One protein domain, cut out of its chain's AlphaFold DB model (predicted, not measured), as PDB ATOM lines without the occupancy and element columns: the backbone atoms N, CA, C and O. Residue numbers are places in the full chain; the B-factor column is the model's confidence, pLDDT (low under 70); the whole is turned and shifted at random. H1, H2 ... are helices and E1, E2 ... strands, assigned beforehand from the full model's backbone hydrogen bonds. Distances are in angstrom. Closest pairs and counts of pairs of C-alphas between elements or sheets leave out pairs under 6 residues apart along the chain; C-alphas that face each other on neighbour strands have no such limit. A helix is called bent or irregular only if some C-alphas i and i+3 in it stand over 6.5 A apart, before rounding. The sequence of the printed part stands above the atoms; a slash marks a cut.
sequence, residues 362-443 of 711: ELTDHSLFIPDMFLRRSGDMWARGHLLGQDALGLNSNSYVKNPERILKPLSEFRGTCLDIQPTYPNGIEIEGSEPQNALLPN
ATOM      1  N   GLU A 362     114.467 144.789 170.704       95.62
ATOM      2  CA  GLU A 362     113.529 144.787 169.576       95.62
ATOM      3  C   GLU A 362     114.213 145.331 168.323       95.62
ATOM      4  O   GLU A 362     114.837 146.402 168.365       95.62
ATOM      5  N   LEU A 363     114.057 144.620 167.210       96.81
ATOM      6  CA  LEU A 363     114.467 145.078 165.889       96.81
ATOM      7  C   LEU A 363     113.364 145.910 165.206       96.81
ATOM      8  O   LEU A 363     112.222 145.990 165.658       96.81
ATOM      9  N   THR A 364     113.684 146.550 164.086       96.19
ATOM     10  CA  THR A 364     112.746 147.388 163.319       96.19
ATOM     11  C   THR A 364     111.545 146.621 162.768       96.19
ATOM     12  O   THR A 364     110.498 147.221 162.550       96.19
ATOM     13  N   ASP A 365     111.681 145.310 162.563       94.44
ATOM     14  CA  ASP A 365     110.608 144.407 162.131       94.44
ATOM     15  C   ASP A 365     109.784 143.832 163.301       94.44
ATOM     16  O   ASP A 365     108.954 142.950 163.085       94.44
ATOM     17  N   HIS A 366     109.996 144.338 164.523       91.81
ATOM     18  CA  HIS A 366     109.403 143.864 165.780       91.81
ATOM     19  C   HIS A 366     109.851 142.472 166.236       91.81
ATOM     20  O   HIS A 366     109.338 141.959 167.235       91.81
ATOM     21  N   SER A 367     110.809 141.846 165.550       93.44
ATOM     22  CA  SER A 367     111.418 140.622 166.058       93.44
ATOM     23  C   SER A 367     112.280 140.920 167.286       93.44
ATOM     24  O   SER A 367     112.819 142.018 167.458       93.44
ATOM     25  N   LEU A 368     112.385 139.927 168.168       94.62
ATOM     26  CA  LEU A 368     113.224 140.011 169.354       94.62
ATOM     27  C   LEU A 368     114.570 139.340 169.091       94.62
ATOM     28  O   LEU A 368     114.648 138.262 168.493       94.62
ATOM     29  N   PHE A 369     115.630 139.977 169.566       95.81
ATOM     30  CA  PHE A 369     117.008 139.566 169.349       95.81
ATOM     31  C   PHE A 369     117.802 139.661 170.650       95.81
ATOM     32  O   PHE A 369     117.543 140.532 171.475       95.81
ATOM     33  N   ILE A 370     118.772 138.768 170.834       95.19
ATOM     34  CA  ILE A 370     119.733 138.825 171.939       95.19
ATOM     35  C   ILE A 370     121.133 138.929 171.334       95.19
ATOM     36  O   ILE A 370     121.620 137.918 170.811       95.19
ATOM     37  N   PRO A 371     121.787 140.103 171.388       95.25
ATOM     38  CA  PRO A 371     123.170 140.246 170.972       95.25
ATOM     39  C   PRO A 371     124.083 139.491 171.944       95.25
ATOM     40  O   PRO A 371     123.944 139.608 173.159       95.25
ATOM     41  N   ASP A 372     125.036 138.726 171.420       91.62
ATOM     42  CA  ASP A 372     126.090 138.071 172.201       91.62
ATOM     43  C   ASP A 372     127.457 138.758 172.046       91.62
ATOM     44  O   ASP A 372     128.351 138.531 172.862       91.62
ATOM     45  N   MET A 373     127.616 139.606 171.024       93.50
ATOM     46  CA  MET A 373     128.842 140.345 170.727       93.50
ATOM     47  C   MET A 373     128.563 141.528 169.790       93.50
ATOM     48  O   MET A 373     127.775 141.410 168.850       93.50
ATOM     49  N   PHE A 374     129.276 142.637 169.988       95.81
ATOM     50  CA  PHE A 374     129.322 143.765 169.052       95.81
ATOM     51  C   PHE A 374     130.631 143.756 168.261       95.81
ATOM     52  O   PHE A 374     131.689 143.457 168.815       95.81
ATOM     53  N   LEU A 375     130.559 144.069 166.969       95.00
ATOM     54  CA  LEU A 375     131.695 144.034 166.050       95.00
ATOM     55  C   LEU A 375     131.519 145.038 164.908       95.00
ATOM     56  O   LEU A 375     130.398 145.394 164.551       95.00
ATOM     57  N   ARG A 376     132.626 145.459 164.301       94.12
ATOM     58  CA  ARG A 376     132.625 146.255 163.071       94.12
ATOM     59  C   ARG A 376     132.626 145.346 161.847       94.12
ATOM     60  O   ARG A 376     133.289 144.312 161.848       94.12
ATOM     61  N   ARG A 377     131.910 145.743 160.798       92.00
ATOM     62  CA  ARG A 377     131.950 145.092 159.482       92.00
ATOM     63  C   ARG A 377     131.674 146.122 158.398       92.00
ATOM     64  O   ARG A 377     130.671 146.827 158.463       92.00
ATOM     65  N   SER A 378     132.568 146.201 157.412       88.19
ATOM     66  CA  SER A 378     132.487 147.174 156.311       88.19
ATOM     67  C   SER A 378     132.350 148.632 156.784       88.19
ATOM     68  O   SER A 378     131.641 149.422 156.172       88.19
ATOM     69  N   GLY A 379     133.009 148.987 157.892       88.62
ATOM     70  CA  GLY A 379     132.952 150.322 158.506       88.62
ATOM     71  C   GLY A 379     131.769 150.555 159.456       88.62
ATOM     72  O   GLY A 379     131.869 151.400 160.347       88.62
ATOM     73  N   ASP A 380     130.701 149.766 159.343       93.62
ATOM     74  CA  ASP A 380     129.504 149.890 160.173       93.62
ATOM     75  C   ASP A 380     129.583 149.044 161.445       93.62
ATOM     76  O   ASP A 380     130.365 148.095 161.556       93.62
ATOM     77  N   MET A 381     128.738 149.380 162.420       96.38
ATOM     78  CA  MET A 381     128.588 148.612 163.652       96.38
ATOM     79  C   MET A 381     127.512 147.536 163.495       96.38
ATOM     80  O   MET A 381     126.394 147.804 163.046       96.38
ATOM     81  N   TRP A 382     127.842 146.325 163.925       96.81
ATOM     82  CA  TRP A 382     126.991 145.144 163.873       96.81
ATOM     83  C   TRP A 382     126.917 144.468 165.238       96.81
ATOM     84  O   TRP A 382     127.775 144.644 166.106       96.81
ATOM     85  N   ALA A 383     125.891 143.647 165.403       96.31
ATOM     86  CA  ALA A 383     125.767 142.713 166.500       96.31
ATOM     87  C   ALA A 383     125.664 141.294 165.947       96.31
ATOM     88  O   ALA A 383     124.927 141.027 164.993       96.31
ATOM     89  N   ARG A 384     126.388 140.370 166.568       94.44
ATOM     90  CA  ARG A 384     126.126 138.941 166.441       94.44
ATOM     91  C   ARG A 384     125.249 138.508 167.606       94.44
ATOM     92  O   ARG A 384     125.300 139.117 168.672       94.44
ATOM     93  N   GLY A 385     124.399 137.517 167.386       94.19
ATOM     94  CA  GLY A 385     123.488 137.050 168.419       94.19
ATOM     95  C   GLY A 385     122.415 136.124 167.881       94.19
ATOM     96  O   GLY A 385     122.569 135.526 166.817       94.19
ATOM     97  N   HIS A 386     121.321 136.007 168.623       94.12
ATOM     98  CA  HIS A 386     120.269 135.028 168.367       94.12
ATOM     99  C   HIS A 386     118.903 135.693 168.222       94.12
ATOM    100  O   HIS A 386     118.531 136.530 169.044       94.12
ATOM    101  N   LEU A 387     118.130 135.272 167.218       94.94
ATOM    102  CA  LEU A 387     116.707 135.606 167.138       94.94
ATOM    103  C   LEU A 387     115.902 134.780 168.137       94.94
ATOM    104  O   LEU A 387     116.199 133.605 168.377       94.94
ATOM    105  N   LEU A 388     114.848 135.389 168.663       91.25
ATOM    106  CA  LEU A 388     113.845 134.719 169.474       91.25
ATOM    107  C   LEU A 388     112.596 134.475 168.624       91.25
ATOM    108  O   LEU A 388     111.922 135.415 168.204       91.25
ATOM    109  N   GLY A 389     112.292 133.204 168.370       86.50
ATOM    110  CA  GLY A 389     111.033 132.796 167.749       86.50
ATOM    111  C   GLY A 389     109.962 132.590 168.816       86.50
ATOM    112  O   GLY A 389     110.274 132.106 169.898       86.50
ATOM    113  N   GLN A 390     108.707 132.938 168.540       77.81
ATOM    114  CA  GLN A 390     107.610 132.522 169.422       77.81
ATOM    115  C   GLN A 390     107.441 131.001 169.369       77.81
ATOM    116  O   GLN A 390     107.630 130.394 168.313       77.81
ATOM    117  N   ASP A 391     107.081 130.400 170.505       67.75
ATOM    118  CA  ASP A 391     106.770 128.972 170.580       67.75
ATOM    119  C   ASP A 391     105.702 128.595 169.533       67.75
ATOM    120  O   ASP A 391     104.617 129.182 169.472       67.75
ATOM    121  N   ALA A 392     106.014 127.591 168.708       58.22
ATOM    122  CA  ALA A 392     105.160 127.096 167.634       58.22
ATOM    123  C   ALA A 392     103.807 126.557 168.133       58.22
ATOM    124  O   ALA A 392     102.864 126.445 167.347       58.22
ATOM    125  N   LEU A 393     103.694 126.224 169.423       59.62
ATOM    126  CA  LEU A 393     102.449 125.769 170.038       59.62
ATOM    127  C   LEU A 393     101.518 126.922 170.448       59.62
ATOM    128  O   LEU A 393     100.337 126.674 170.691       59.62
ATOM    129  N   GLY A 394     102.008 128.170 170.514       56.97
ATOM    130  CA  GLY A 394     101.201 129.368 170.784       56.97
ATOM    131  C   GLY A 394     100.440 129.357 172.120       56.97
ATOM    132  O   GLY A 394      99.488 130.116 172.291       56.97
ATOM    133  N   LEU A 395     100.824 128.481 173.057       56.62
ATOM    134  CA  LEU A 395     100.108 128.249 174.318       56.62
ATOM    135  C   LEU A 395     100.329 129.377 175.339       56.62
ATOM    136  O   LEU A 395      99.490 129.580 176.216       56.62
ATOM    137  N   ASN A 396     101.436 130.115 175.216       63.69
ATOM    138  CA  ASN A 396     101.778 131.272 176.037       63.69
ATOM    139  C   ASN A 396     102.381 132.373 175.147       63.69
ATOM    140  O   ASN A 396     103.415 132.159 174.519       63.69
ATOM    141  N   SER A 397     101.763 133.558 175.113       67.69
ATOM    142  CA  SER A 397     102.217 134.698 174.296       67.69
ATOM    143  C   SER A 397     103.586 135.255 174.699       67.69
ATOM    144  O   SER A 397     104.162 136.044 173.953       67.69
ATOM    145  N   ASN A 398     104.094 134.869 175.873       76.94
ATOM    146  CA  ASN A 398     105.346 135.367 176.443       76.94
ATOM    147  C   ASN A 398     106.471 134.316 176.436       76.94
ATOM    148  O   ASN A 398     107.535 134.576 176.998       76.94
ATOM    149  N   SER A 399     106.240 133.153 175.813       83.06
ATOM    150  CA  SER A 399     107.231 132.082 175.669       83.06
ATOM    151  C   SER A 399     107.934 132.165 174.316       83.06
ATOM    152  O   SER A 399     107.288 132.192 173.262       83.06
ATOM    153  N   TYR A 400     109.263 132.196 174.352       87.00
ATOM    154  CA  TYR A 400     110.114 132.291 173.176       87.00
ATOM    155  C   TYR A 400     111.165 131.186 173.160       87.00
ATOM    156  O   TYR A 400     111.685 130.768 174.190       87.00
ATOM    157  N   VAL A 401     111.541 130.761 171.960       86.88
ATOM    158  CA  VAL A 401     112.617 129.807 171.718       86.88
ATOM    159  C   VAL A 401     113.799 130.556 171.121       86.88
ATOM    160  O   VAL A 401     113.682 131.247 170.104       86.88
ATOM    161  N   LYS A 402     114.963 130.411 171.755       89.19
ATOM    162  CA  LYS A 402     116.221 130.954 171.245       89.19
ATOM    163  C   LYS A 402     116.668 130.144 170.030       89.19
ATOM    164  O   LYS A 402     116.943 128.951 170.154       89.19
ATOM    165  N   ASN A 403     116.786 130.788 168.869       89.06
ATOM    166  CA  ASN A 403     117.345 130.134 167.689       89.06
ATOM    167  C   ASN A 403     118.806 129.726 167.980       89.06
ATOM    168  O   ASN A 403     119.594 130.588 168.380       89.06
ATOM    169  N   PRO A 404     119.196 128.448 167.810       86.75
ATOM    170  CA  PRO A 404     120.569 128.012 168.057       86.75
ATOM    171  C   PRO A 404     121.586 128.656 167.105       86.75
ATOM    172  O   PRO A 404     122.756 128.789 167.463       86.75
ATOM    173  N   GLU A 405     121.160 129.068 165.912       90.44
ATOM    174  CA  GLU A 405     122.024 129.727 164.941       90.44
ATOM    175  C   GLU A 405     122.332 131.168 165.363       90.44
ATOM    176  O   GLU A 405     121.443 131.941 165.733       90.44
ATOM    177  N   ARG A 406     123.618 131.530 165.291       90.31
ATOM    178  CA  ARG A 406     124.070 132.909 165.481       90.31
ATOM    179  C   ARG A 406     124.004 133.648 164.160       90.31
ATOM    180  O   ARG A 406     124.665 133.249 163.205       90.31
ATOM    181  N   ILE A 407     123.280 134.756 164.141       94.12
ATOM    182  CA  ILE A 407     123.152 135.612 162.966       94.12
ATOM    183  C   ILE A 407     123.756 136.990 163.227       94.12
ATOM    184  O   ILE A 407     123.943 137.400 164.373       94.12
ATOM    185  N   LEU A 408     124.060 137.702 162.144       94.50
ATOM    186  CA  LEU A 408     124.519 139.086 162.175       94.50
ATOM    187  C   LEU A 408     123.355 140.033 161.892       94.50
ATOM    188  O   LEU A 408     122.590 139.811 160.953       94.50
ATOM    189  N   LYS A 409     123.260 141.103 162.682       96.62
ATOM    190  CA  LYS A 409     122.294 142.189 162.517       96.62
ATOM    191  C   LYS A 409     123.013 143.541 162.579       96.62
ATOM    192  O   LYS A 409     123.757 143.766 163.537       96.62
ATOM    193  N   PRO A 410     122.846 144.430 161.584       97.25
ATOM    194  CA  PRO A 410     123.424 145.766 161.650       97.25
ATOM    195  C   PRO A 410     122.711 146.569 162.741       97.25
ATOM    196  O   PRO A 410     121.507 146.403 162.949       97.25
ATOM    197  N   LEU A 411     123.423 147.470 163.425       97.12
ATOM    198  CA  LEU A 411     122.811 148.282 164.489       97.12
ATOM    199  C   LEU A 411     121.687 149.192 163.963       97.12
ATOM    200  O   LEU A 411     120.797 149.558 164.719       97.12
ATOM    201  N   SER A 412     121.649 149.480 162.658       96.88
ATOM    202  CA  SER A 412     120.545 150.194 162.005       96.88
ATOM    203  C   SER A 412     119.195 149.470 162.058       96.88
ATOM    204  O   SER A 412     118.165 150.113 161.888       96.88
ATOM    205  N   GLU A 413     119.180 148.152 162.281       97.56
ATOM    206  CA  GLU A 413     117.949 147.380 162.498       97.56
ATOM    207  C   GLU A 413     117.491 147.400 163.963       97.56
ATOM    208  O   GLU A 413     116.426 146.874 164.266       97.56
ATOM    209  N   PHE A 414     118.252 147.983 164.893       97.56
ATOM    210  CA  PHE A 414     117.889 148.000 166.307       97.56
ATOM    211  C   PHE A 414     116.922 149.149 166.590       97.56
ATOM    212  O   PHE A 414     117.144 150.286 166.182       97.56
ATOM    213  N   ARG A 415     115.843 148.856 167.324       95.62
ATOM    214  CA  ARG A 415     114.758 149.811 167.590       95.62
ATOM    215  C   ARG A 415     114.513 150.046 169.072       95.62
ATOM    216  O   ARG A 415     114.391 151.197 169.491       95.62
ATOM    217  N   GLY A 416     114.432 148.986 169.871       94.69
ATOM    218  CA  GLY A 416     114.091 149.056 171.295       94.69
ATOM    219  C   GLY A 416     115.101 148.319 172.165       94.69
ATOM    220  O   GLY A 416     115.491 147.200 171.850       94.69
ATOM    221  N   THR A 417     115.537 148.937 173.261       95.25
ATOM    222  CA  THR A 417     116.311 148.260 174.317       95.25
ATOM    223  C   THR A 417     115.404 147.370 175.171       95.25
ATOM    224  O   THR A 417     114.179 147.481 175.089       95.25
ATOM    225  N   CYS A 418     115.979 146.543 176.051       92.06
ATOM    226  CA  CYS A 418     115.196 145.754 177.009       92.06
ATOM    227  C   CYS A 418     114.247 146.632 177.849       92.06
ATOM    228  O   CYS A 418     113.105 146.252 178.095       92.06
ATOM    229  N   LEU A 419     114.688 147.838 178.223       92.44
ATOM    230  CA  LEU A 419     113.900 148.805 178.988       92.44
ATOM    231  C   LEU A 419     112.738 149.386 178.174       92.44
ATOM    232  O   LEU A 419     111.661 149.606 178.722       92.44
ATOM    233  N   ASP A 420     112.937 149.601 176.871       93.75
ATOM    234  CA  ASP A 420     111.899 150.144 175.987       93.75
ATOM    235  C   ASP A 420     110.744 149.155 175.790       93.75
ATOM    236  O   ASP A 420     109.596 149.569 175.634       93.75
ATOM    237  N   ILE A 421     111.039 147.849 175.798       92.19
ATOM    238  CA  ILE A 421     110.039 146.795 175.577       92.19
ATOM    239  C   ILE A 421     109.418 146.242 176.858       92.19
ATOM    240  O   ILE A 421     108.363 145.616 176.785       92.19
ATOM    241  N   GLN A 422     109.998 146.498 178.033       90.31
ATOM    242  CA  GLN A 422     109.413 146.105 179.323       90.31
ATOM    243  C   GLN A 422     107.926 146.491 179.479       90.31
ATOM    244  O   GLN A 422     107.149 145.635 179.904       90.31
ATOM    245  N   PRO A 423     107.470 147.704 179.096       89.88
ATOM    246  CA  PRO A 423     106.050 148.065 179.165       89.88
ATOM    247  C   PRO A 423     105.139 147.205 178.277       89.88
ATOM    248  O   PRO A 423     103.975 146.998 178.615       89.88
ATOM    249  N   THR A 424     105.659 146.698 177.156       87.12
ATOM    250  CA  THR A 424     104.935 145.816 176.226       87.12
ATOM    251  C   THR A 424     104.786 144.401 176.791       87.12
ATOM    252  O   THR A 424     103.806 143.717 176.497       87.12
ATOM    253  N   TYR A 425     105.716 143.977 177.651       85.38
ATOM    254  CA  TYR A 425     105.760 142.652 178.272       85.38
ATOM    255  C   TYR A 425     105.738 142.761 179.808       85.38
ATOM    256  O   TYR A 425     106.727 142.436 180.469       85.38
ATOM    257  N   PRO A 426     104.609 143.172 180.419       79.75
ATOM    258  CA  PRO A 426     104.534 143.433 181.861       79.75
ATOM    259  C   PRO A 426     104.777 142.186 182.726       79.75
ATOM    260  O   PRO A 426     105.204 142.304 183.870       79.75
ATOM    261  N   ASN A 427     104.536 140.994 182.172       80.88
ATOM    262  CA  ASN A 427     104.785 139.711 182.837       80.88
ATOM    263  C   ASN A 427     106.180 139.138 182.531       80.88
ATOM    264  O   ASN A 427     106.481 138.023 182.942       80.88
ATOM    265  N   GLY A 428     107.024 139.882 181.811       83.94
ATOM    266  CA  GLY A 428     108.325 139.411 181.356       83.94
ATOM    267  C   GLY A 428     108.266 138.520 180.117       83.94
ATOM    268  O   GLY A 428     107.198 138.268 179.552       83.94
ATOM    269  N   ILE A 429     109.449 138.069 179.707       85.31
ATOM    270  CA  ILE A 429     109.654 137.102 178.627       85.31
ATOM    271  C   ILE A 429     110.329 135.873 179.221       85.31
ATOM    272  O   ILE A 429     111.318 135.998 179.947       85.31
ATOM    273  N   GLU A 430     109.804 134.701 178.893       85.38
ATOM    274  CA  GLU A 430     110.412 133.419 179.228       85.38
ATOM    275  C   GLU A 430     111.081 132.854 177.976       85.38
ATOM    276  O   GLU A 430     110.483 132.828 176.898       85.38
ATOM    277  N   ILE A 431     112.335 132.420 178.113       83.44
ATOM    278  CA  ILE A 431     113.081 131.776 177.033       83.44
ATOM    279  C   ILE A 431     113.198 130.291 177.364       83.44
ATOM    280  O   ILE A 431     113.707 129.913 178.418       83.44
ATOM    281  N   GLU A 432     112.726 129.428 176.471       78.25
ATOM    282  CA  GLU A 432     112.807 127.985 176.675       78.25
ATOM    283  C   GLU A 432     114.273 127.537 176.810       78.25
ATOM    284  O   GLU A 432     115.136 127.896 176.003       78.25
ATOM    285  N   GLY A 433     114.563 126.751 177.851       69.12
ATOM    286  CA  GLY A 433     115.907 126.243 178.137       69.12
ATOM    287  C   GLY A 433     116.821 127.198 178.916       69.12
ATOM    288  O   GLY A 433     117.953 126.811 179.209       69.12
ATOM    289  N   SER A 434     116.367 128.401 179.286       64.50
ATOM    290  CA  SER A 434     117.047 129.223 180.299       64.50
ATOM    291  C   SER A 434     116.576 128.871 181.715       64.50
ATOM    292  O   SER A 434     115.527 128.249 181.896       64.50
ATOM    293  N   GLU A 435     117.334 129.276 182.742       61.44
ATOM    294  CA  GLU A 435     116.815 129.253 184.117       61.44
ATOM    295  C   GLU A 435     115.487 130.037 184.195       61.44
ATOM    296  O   GLU A 435     115.295 130.960 183.393       61.44
ATOM    297  N   PRO A 436     114.557 129.681 185.107       57.75
ATOM    298  CA  PRO A 436     113.245 130.322 185.236       57.75
ATOM    299  C   PRO A 436     113.384 131.753 185.776       57.75
ATOM    300  O   PRO A 436     113.097 132.047 186.937       57.75
ATOM    301  N   GLN A 437     113.865 132.647 184.919       63.38
ATOM    302  CA  GLN A 437     114.127 134.046 185.197       63.38
ATOM    303  C   GLN A 437     113.627 134.889 184.020       63.38
ATOM    304  O   GLN A 437     113.745 134.498 182.861       63.38
ATOM    305  N   ASN A 438     113.051 136.052 184.323       73.81
ATOM    306  CA  ASN A 438     112.570 136.984 183.308       73.81
ATOM    307  C   ASN A 438     113.737 137.454 182.419       73.81
ATOM    308  O   ASN A 438     114.653 138.116 182.906       73.81
ATOM    309  N   ALA A 439     113.678 137.167 181.118       78.81
ATOM    310  CA  ALA A 439     114.717 137.528 180.152       78.81
ATOM    311  C   ALA A 439     114.804 139.039 179.861       78.81
ATOM    312  O   ALA A 439     115.753 139.496 179.230       78.81
ATOM    313  N   LEU A 440     113.833 139.832 180.332       82.88
ATOM    314  CA  LEU A 440     113.862 141.298 180.264       82.88
ATOM    315  C   LEU A 440     114.582 141.954 181.447       82.88
ATOM    316  O   LEU A 440     114.478 143.172 181.628       82.88
ATOM    317  N   LEU A 441     115.292 141.178 182.267       84.81
ATOM    318  CA  LEU A 441     116.176 141.736 183.282       84.81
ATOM    319  C   LEU A 441     117.354 142.454 182.606       84.81
ATOM    320  O   LEU A 441     118.061 141.837 181.808       84.81
ATOM    321  N   PRO A 442     117.589 143.741 182.918       89.75
ATOM    322  CA  PRO A 442     118.738 144.454 182.382       89.75
ATOM    323  C   PRO A 442     120.053 143.817 182.835       89.75
ATOM    324  O   PRO A 442     120.149 143.278 183.942       89.75
ATOM    325  N   ASN A 443     121.083 143.939 182.003       91.12
ATOM    326  CA  ASN A 443     122.420 143.460 182.305       91.12
ATOM    327  C   ASN A 443     122.921 144.114 183.612       91.12
ATOM    328  O   ASN A 443     122.825 145.339 183.748       91.12
TER     329      ASN A 443
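AT A GLANCE: This is residues 362 to 443 of the 711 residues of an uncharacterized protein of Ceratobasidium theobromae (UniProt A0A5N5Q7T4). A long bent hairpin, E1 and E2, runs along the longest axis; short E3 and E4 line E2's other side in a strongly twisted, antiparallel, branched sheet, and E5, H1 and an unnamed tail, residues 422 to 443, follow. The printed part has 82 residues, under half of them in named elements, which run E1 E2 E3 E4 E5 H1 along the chain; of the 36 residues in named elements strands hold 32, and the class is mostly strand. The whole is compact, radius of gyration of the C-alphas 13.1 A, yet elongated, 42 by 26 by 23 A.

HOW THE PARTS SIT: E1, residues 368 to 377, bends by 81 degrees at residue 372. E1, E2, residues 380 to 390, and E3, residues 399 to 402, form a meander, each strand the antiparallel neighbour of the one before; within hydrogen-bond range are N 370 and O 386, 2.9 A, and N 389 and O 401, 3.0 A. E4, residues 407 to 410, is antiparallel to E2, with N 383 and O 409 at 2.8 A. E5, residues 414 to 416, pairs antiparallel with residues 362 to 363. H1, residues 418 to 421, is not on the sheet and too short for an O i to N i+4 pair.

IN THESE COORDINATES: E1 spans 21.8 A from C-alpha 368 at (113.224, 140.011, 169.354); E2 spans 29.4 A. H1 ends at C-alpha 421, (110.039, 146.795, 175.577).

THE WHOLE: The farthest C-alphas, Gly 379 and Leu 395, are 42.6 A apart. The printed part has no cut; pLDDT is under 70 at residues 391 to 397 and 433 to 437.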